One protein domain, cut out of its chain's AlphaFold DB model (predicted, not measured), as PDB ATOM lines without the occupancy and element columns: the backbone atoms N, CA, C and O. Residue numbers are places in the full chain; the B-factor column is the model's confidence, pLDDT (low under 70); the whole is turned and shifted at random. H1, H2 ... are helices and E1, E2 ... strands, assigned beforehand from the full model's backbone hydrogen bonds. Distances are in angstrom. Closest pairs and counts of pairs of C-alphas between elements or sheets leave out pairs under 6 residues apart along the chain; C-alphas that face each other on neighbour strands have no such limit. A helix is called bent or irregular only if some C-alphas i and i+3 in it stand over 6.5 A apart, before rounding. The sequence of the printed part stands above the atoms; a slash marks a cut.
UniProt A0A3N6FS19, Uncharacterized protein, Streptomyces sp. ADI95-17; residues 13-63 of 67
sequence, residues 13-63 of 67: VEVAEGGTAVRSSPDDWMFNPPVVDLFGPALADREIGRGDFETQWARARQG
ATOM      1  N   VAL A  13     628.548 340.842 462.289       87.06
ATOM      2  CA  VAL A  13     628.129 339.955 461.201       87.06
ATOM      3  C   VAL A  13     626.795 340.446 460.663       87.06
ATOM      4  O   VAL A  13     625.838 340.585 461.419       87.06
ATOM      5  N   GLU A  14     626.724 340.668 459.357       87.81
ATOM      6  CA  GLU A  14     625.485 340.966 458.643       87.81
ATOM      7  C   GLU A  14     625.068 339.743 457.837       87.81
ATOM      8  O   GLU A  14     625.838 339.254 457.011       87.81
ATOM      9  N   VAL A  15     623.855 339.244 458.076       88.56
ATOM     10  CA  VAL A  15     623.285 338.099 457.357       88.56
ATOM     11  C   VAL A  15     622.144 338.602 456.478       88.56
ATOM     12  O   VAL A  15     621.125 339.067 456.983       88.56
ATOM     13  N   ALA A  16     622.313 338.523 455.159       87.00
ATOM     14  CA  ALA A  16     621.271 338.876 454.201       87.00
ATOM     15  C   ALA A  16     620.166 337.807 454.163       87.00
ATOM     16  O   ALA A  16     620.415 336.643 454.478       87.00
ATOM     17  N   GLU A  17     618.970 338.158 453.678       84.44
ATOM     18  CA  GLU A  17     617.838 337.217 453.560       84.44
ATOM     19  C   GLU A  17     618.169 335.953 452.741       84.44
ATOM     20  O   GLU A  17     617.611 334.886 452.982       84.44
ATOM     21  N   GLY A  18     619.126 336.039 451.809       84.44
ATOM     22  CA  GLY A  18     619.632 334.898 451.036       84.44
ATOM     23  C   GLY A  18     620.642 334.002 451.769       84.44
ATOM     24  O   GLY A  18     621.207 333.103 451.152       84.44
ATOM     25  N   GLY A  19     620.928 334.260 453.049       81.31
ATOM     26  CA  GLY A  19     621.889 333.506 453.863       81.31
ATOM     27  C   GLY A  19     623.359 333.865 453.626       81.31
ATOM     28  O   GLY A  19     624.244 333.293 454.264       81.31
ATOM     29  N   THR A  20     623.647 334.814 452.734       86.38
ATOM     30  CA  THR A  20     624.996 335.372 452.586       86.38
ATOM     31  C   THR A  20     625.331 336.190 453.825       86.38
ATOM     32  O   THR A  20     624.622 337.145 454.135       86.38
ATOM     33  N   ALA A  21     626.420 335.827 454.501       88.19
ATOM     34  CA  ALA A  21     626.899 336.529 455.681       88.19
ATOM     35  C   ALA A  21     628.243 337.218 455.414       88.19
ATOM     36  O   ALA A  21     629.155 336.610 454.840       88.19
ATOM     37  N   VAL A  22     628.363 338.470 455.853       86.88
ATOM     38  CA  VAL A  22     629.587 339.275 455.790       86.88
ATOM     39  C   VAL A  22     630.004 339.635 457.207       86.88
ATOM     40  O   VAL A  22     629.172 340.064 458.002       86.88
ATOM     41  N   ARG A  23     631.283 339.442 457.533       86.94
ATOM     42  CA  ARG A  23     631.849 339.841 458.824       86.94
ATOM     43  C   ARG A  23     632.751 341.053 458.671       86.94
ATOM     44  O   ARG A  23     633.538 341.117 457.726       86.94
ATOM     45  N   SER A  24     632.664 341.960 459.631       82.81
ATOM     46  CA  SER A  24     633.561 343.099 459.769       82.81
ATOM     47  C   SER A  24     634.083 343.186 461.198       82.81
ATOM     48  O   SER A  24     633.416 342.863 462.187       82.81
ATOM     49  N   SER A  25     635.342 343.571 461.285       75.56
ATOM     50  CA  SER A  25     636.079 343.819 462.504       75.56
ATOM     51  C   SER A  25     636.428 345.308 462.579       75.56
ATOM     52  O   SER A  25     636.356 346.009 461.574       75.56
ATOM     53  N   PRO A  26     636.830 345.810 463.748       70.19
ATOM     54  CA  PRO A  26     637.227 347.207 463.917       70.19
ATOM     55  C   PRO A  26     638.416 347.623 463.046       70.19
ATOM     56  O   PRO A  26     638.642 348.815 462.860       70.19
ATOM     57  N   ASP A  27     639.203 346.657 462.570       70.50
ATOM     58  CA  ASP A  27     640.327 346.890 461.668       70.50
ATOM     59  C   ASP A  27     639.878 346.946 460.187       70.50
ATOM     60  O   ASP A  27     640.673 347.299 459.318       70.50
ATOM     61  N   ASP A  28     638.603 346.652 459.886       68.88
ATOM     62  CA  ASP A  28     638.012 346.793 458.553       68.88
ATOM     63  C   ASP A  28     637.469 348.217 458.335       68.88
ATOM     64  O   ASP A  28     636.705 348.749 459.140       68.88
ATOM     65  N   TRP A  29     637.793 348.823 457.187       57.06
ATOM     66  CA  TRP A  29     637.350 350.179 456.812       57.06
ATOM     67  C   TRP A  29     635.818 350.351 456.790       57.06
ATOM     68  O   TRP A  29     635.310 351.450 456.993       57.06
ATOM     69  N   MET A  30     635.070 349.264 456.564       60.12
ATOM     70  CA  MET A  30     633.600 349.256 456.534       60.12
ATOM     71  C   MET A  30     632.959 348.999 457.905       60.12
ATOM     72  O   MET A  30     631.762 348.719 457.974       60.12
ATOM     73  N   PHE A  31     633.722 349.057 459.001       63.75
ATOM     74  CA  PHE A  31     633.154 348.901 460.332       63.75
ATOM     75  C   PHE A  31     632.183 350.050 460.618       63.75
ATOM     76  O   PHE A  31     632.604 351.187 460.813       63.75
ATOM     77  N   ASN A  32     630.880 349.762 460.621       59.25
ATOM     78  CA  ASN A  32     629.859 350.722 461.015       59.25
ATOM     79  C   ASN A  32     629.872 350.811 462.547       59.25
ATOM     80  O   ASN A  32     629.371 349.890 463.197       59.25
ATOM     81  N   PRO A  33     630.464 351.854 463.162       60.34
ATOM     82  CA  PRO A  33     630.413 351.964 464.608       60.34
ATOM     83  C   PRO A  33     628.939 352.067 465.011       60.34
ATOM     84  O   PRO A  33     628.206 352.844 464.392       60.34
ATOM     85  N   PRO A  34     628.478 351.314 466.023       61.47
ATOM     86  CA  PRO A  34     627.084 351.381 466.424       61.47
ATOM     87  C   PRO A  34     626.755 352.833 466.800       61.47
ATOM     88  O   PRO A  34     627.317 353.403 467.733       61.47
ATOM     89  N   VAL A  35     625.874 353.457 466.011       61.50
ATOM     90  CA  VAL A  35     625.288 354.783 466.297       61.50
ATOM     91  C   VAL A  35     624.192 354.652 467.370       61.50
ATOM     92  O   VAL A  35     623.664 355.646 467.862       61.50
ATOM     93  N   VAL A  36     623.854 353.413 467.739       65.69
ATOM     94  CA  VAL A  36     622.838 353.035 468.720       65.69
ATOM     95  C   VAL A  36     623.494 352.495 469.988       65.69
ATOM     96  O   VAL A  36     624.531 351.842 469.915       65.69
ATOM     97  N   ASP A  37     622.864 352.749 471.131       73.12
ATOM     98  CA  ASP A  37     623.180 352.094 472.403       73.12
ATOM     99  C   ASP A  37     622.768 350.616 472.313       73.12
ATOM    100  O   ASP A  37     621.573 350.306 472.254       73.12
ATOM    101  N   LEU A  38     623.753 349.714 472.244       75.38
ATOM    102  CA  LEU A  38     623.515 348.273 472.097       75.38
ATOM    103  C   LEU A  38     622.939 347.640 473.369       75.38
ATOM    104  O   LEU A  38     622.288 346.601 473.284       75.38
ATOM    105  N   PHE A  39     623.128 348.282 474.523       75.31
ATOM    106  CA  PHE A  39     622.603 347.836 475.814       75.31
ATOM    107  C   PHE A  39     621.293 348.545 476.181       75.31
ATOM    108  O   PHE A  39     620.736 348.330 477.261       75.31
ATOM    109  N   GLY A  40     620.766 349.368 475.270       79.94
ATOM    110  CA  GLY A  40     619.478 350.016 475.429       79.94
ATOM    111  C   GLY A  40     618.353 348.979 475.579       79.94
ATOM    112  O   GLY A  40     618.296 348.005 474.824       79.94
ATOM    113  N   PRO A  41     617.378 349.196 476.483       83.81
ATOM    114  CA  PRO A  41     616.325 348.217 476.772       83.81
ATOM    115  C   PRO A  41     615.456 347.871 475.551       83.81
ATOM    116  O   PRO A  41     614.840 346.813 475.512       83.81
ATOM    117  N   ALA A  42     615.426 348.734 474.530       86.56
ATOM    118  CA  ALA A  42     614.717 348.493 473.273       86.56
ATOM    119  C   ALA A  42     615.315 347.353 472.422       86.56
ATOM    120  O   ALA A  42     614.661 346.886 471.489       86.56
ATOM    121  N   LEU A  43     616.549 346.924 472.710       81.31
ATOM    122  CA  LEU A  43     617.236 345.833 472.015       81.31
ATOM    123  C   LEU A  43     617.317 344.547 472.845       81.31
ATOM    124  O   LEU A  43     617.756 343.538 472.303       81.31
ATOM    125  N   ALA A  44     616.851 344.544 474.098       85.06
ATOM    126  CA  ALA A  44     616.933 343.378 474.983       85.06
ATOM    127  C   ALA A  44     616.283 342.123 474.367       85.06
ATOM    128  O   ALA A  44     616.870 341.047 474.377       85.06
ATOM    129  N   ASP A  45     615.123 342.274 473.719       88.94
ATOM    130  CA  ASP A  45     614.429 341.164 473.038       88.94
ATOM    131  C   ASP A  45     615.117 340.707 471.734       88.94
ATOM    132  O   ASP A  45     614.661 339.772 471.074       88.94
ATOM    133  N   ARG A  46     616.184 341.395 471.316       86.38
ATOM    134  CA  ARG A  46     616.973 341.117 470.105       86.38
ATOM    135  C   ARG A  46     618.376 340.607 470.429       86.38
ATOM    136  O   ARG A  46     619.151 340.366 469.503       86.38
ATOM    137  N   GLU A  47     618.705 340.459 471.711       87.25
ATOM    138  CA  GLU A  47     619.966 339.871 472.139       87.25
ATOM    139  C   GLU A  47     620.038 338.406 471.692       87.25
ATOM    140  O   GLU A  47     619.080 337.640 471.820       87.25
ATOM    141  N   ILE A  48     621.190 338.015 471.148       88.94
ATOM    142  CA  ILE A  48     621.469 336.635 470.747       88.94
ATOM    143  C   ILE A  48     622.560 336.039 471.628       88.94
ATOM    144  O   ILE A  48     623.424 336.740 472.154       88.94
ATOM    145  N   GLY A  49     622.559 334.712 471.746       88.25
ATOM    146  CA  GLY A  49     623.596 334.010 472.481       88.25
ATOM    147  C   GLY A  49     624.961 334.114 471.797       88.25
ATOM    148  O   GLY A  49     625.081 334.131 470.570       88.25
ATOM    149  N   ARG A  50     626.028 334.064 472.602       86.88
ATOM    150  CA  ARG A  50     627.415 334.006 472.108       86.88
ATOM    151  C   ARG A  50     627.630 332.893 471.073       86.88
ATOM    152  O   ARG A  50     628.311 333.108 470.079       86.88
ATOM    153  N   GLY A  51     627.075 331.700 471.301       89.88
ATOM    154  CA  GLY A  51     627.244 330.560 470.389       89.88
ATOM    155  C   GLY A  51     626.613 330.784 469.012       89.88
ATOM    156  O   GLY A  51     627.200 330.402 467.995       89.88
ATOM    157  N   ASP A  52     625.463 331.458 468.977       91.31
ATOM    158  CA  ASP A  52     624.781 331.820 467.735       91.31
ATOM    159  C   ASP A  52     625.617 332.833 466.952       91.31
ATOM    160  O   ASP A  52     625.844 332.654 465.754       91.31
ATOM    161  N   PHE A  53     626.168 333.832 467.650       90.19
ATOM    162  CA  PHE A  53     627.083 334.801 467.056       90.19
ATOM    163  C   PHE A  53     628.320 334.129 466.444       90.19
ATOM    164  O   PHE A  53     628.599 334.314 465.259       90.19
ATOM    165  N   GLU A  54     629.049 333.313 467.214       90.19
ATOM    166  CA  GLU A  54     630.283 332.675 466.725       90.19
ATOM    167  C   GLU A  54     630.015 331.723 465.551       90.19
ATOM    168  O   GLU A  54     630.830 331.609 464.633       90.19
ATOM    169  N   THR A  55     628.843 331.080 465.531       92.56
ATOM    170  CA  THR A  55     628.419 330.238 464.406       92.56
ATOM    171  C   THR A  55     628.279 331.048 463.120       92.56
ATOM    172  O   THR A  55     628.739 330.606 462.064       92.56
ATOM    173  N   GLN A  56     627.668 332.234 463.187       91.00
ATOM    174  CA  GLN A  56     627.539 333.108 462.019       91.00
ATOM    175  C   GLN A  56     628.886 333.728 461.633       91.00
ATOM    176  O   GLN A  56     629.238 333.740 460.455       91.00
ATOM    177  N   TRP A  57     629.692 334.142 462.612       89.62
ATOM    178  CA  TRP A  57     631.034 334.689 462.396       89.62
ATOM    179  C   TRP A  57     631.965 333.722 461.652       89.62
ATOM    180  O   TRP A  57     632.705 334.127 460.752       89.62
ATOM    181  N   ALA A  58     631.921 332.434 462.001       89.75
ATOM    182  CA  ALA A  58     632.728 331.401 461.357       89.75
ATOM    183  C   ALA A  58     632.303 331.121 459.903       89.75
ATOM    184  O   ALA A  58     633.128 330.694 459.096       89.75
ATOM    185  N   ARG A  59     631.024 331.339 459.568       89.25
ATOM    186  CA  ARG A  59     630.454 331.094 458.229       89.25
ATOM    187  C   ARG A  59     630.523 332.312 457.313       89.25
ATOM    188  O   ARG A  59     630.475 332.162 456.092       89.25
ATOM    189  N   ALA A  60     630.604 333.502 457.894       88.94
ATOM    190  CA  ALA A  60     630.639 334.755 457.169       88.94
ATOM    191  C   ALA A  60     631.947 334.933 456.392       88.94
ATOM    192  O   ALA A  60     633.040 334.611 456.868       88.94
ATOM    193  N   ARG A  61     631.836 335.493 455.186       86.44
ATOM    194  CA  ARG A  61     633.000 335.928 454.410       86.44
ATOM    195  C   ARG A  61     633.523 337.236 454.996       86.44
ATOM    196  O   ARG A  61     632.726 338.060 455.439       86.44
ATOM    197  N   GLN A  62     634.843 337.426 455.000       78.75
ATOM    198  CA  GLN A  62     635.425 338.730 455.332       78.75
ATOM    199  C   GLN A  62     634.831 339.767 454.370       78.75
ATOM    200  O   GLN A  62     634.823 339.522 453.161       78.75
ATOM    201  N   GLY A  63     634.293 340.869 454.899       65.19
ATOM    202  CA  GLY A  63     633.946 342.018 454.069       65.19
ATOM    203  C   GLY A  63     635.185 342.444 453.297       65.19
ATOM    204  O   GLY A  63     636.267 342.505 453.875       65.19
TER     205      GLY A  63
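What this domain is: This is residues 13 to 63 of the 67 residues of an uncharacterized protein of Streptomyces sp. ADI95-17 (UniProt A0A3N6FS19). The chain makes a wide, open loop: a small hairpin of two strands, E1 and E2, with helix H2 packed on it by residues 53 to 59, forms one end, and the short helix H1 forms the other. Residues 25 to 40, with no named element, make one side of the loop, and residues 40 to 45, of which 41 to 45 belong to H1, stick out free. The 51 printed residues hold two named strands and then two named helices, in the order E1, E2, H1, H2, with the sheet E1 - E2 antiparallel. The class is mixed, helices and strands, with 23 residues, under half, in named elements. The whole is only just loose, close to compact, with a radius of gyration of the C-alphas of 12.0 A and spans of 30 by 23 by 20 A.

How they stand to each other: E1, residues 13 to 15, and E2, residues 21 to 24, are antiparallel neighbours and a hairpin, with 159 degrees between their directions. N 14 and O 22 are within hydrogen-bond range at 2.9 A, as are N 22 and O 14 at 2.9 A. The C-alphas of residues 15 and 21 face each other at 4.3 A. H1, residues 41 to 46, is apart from E1 and also from H2, residues 50 to 59. The closest C-alphas of E1 and H2 are those of Val 13 and Trp 57, 6.1 A apart. The closest of E2 and H2 are those of Arg 23 and Trp 57, 6.3 A apart. After H2, residues 61 to 62 pair in parallel with residues 22 to 23 of E2. In H2 every O i to N i+4 pair is within hydrogen-bond range; in H1 0 of 2 are, beside 2 of 3 O i to N i+3 pairs.

Where its parts are: E1 begins at C-alpha 13, (628.129, 339.955, 461.201), and is 6.5 A long from first to last C-alpha. E2 is 10.2 A long. H1 begins at C-alpha 41, (616.325, 348.217, 476.772), and is 9.8 A long; it is irregular, with C-alphas 42 and 45 7.3 A apart. H2 is 14.5 A long and ends at C-alpha 59, (630.454, 331.094, 458.229).

The domain as a whole: The two C-alphas farthest apart are those of Pro 41 and Arg 61, at 30.5 A. The printed part runs from residue 13 to 63 with no cut. The link from E2 to H1, 16 residues, is long; those from E1 to E2 and from H1 to H2 are tight. The mean pLDDT of the printed part is 80.5, and residues 28 to 36 and residue 63 are under 70.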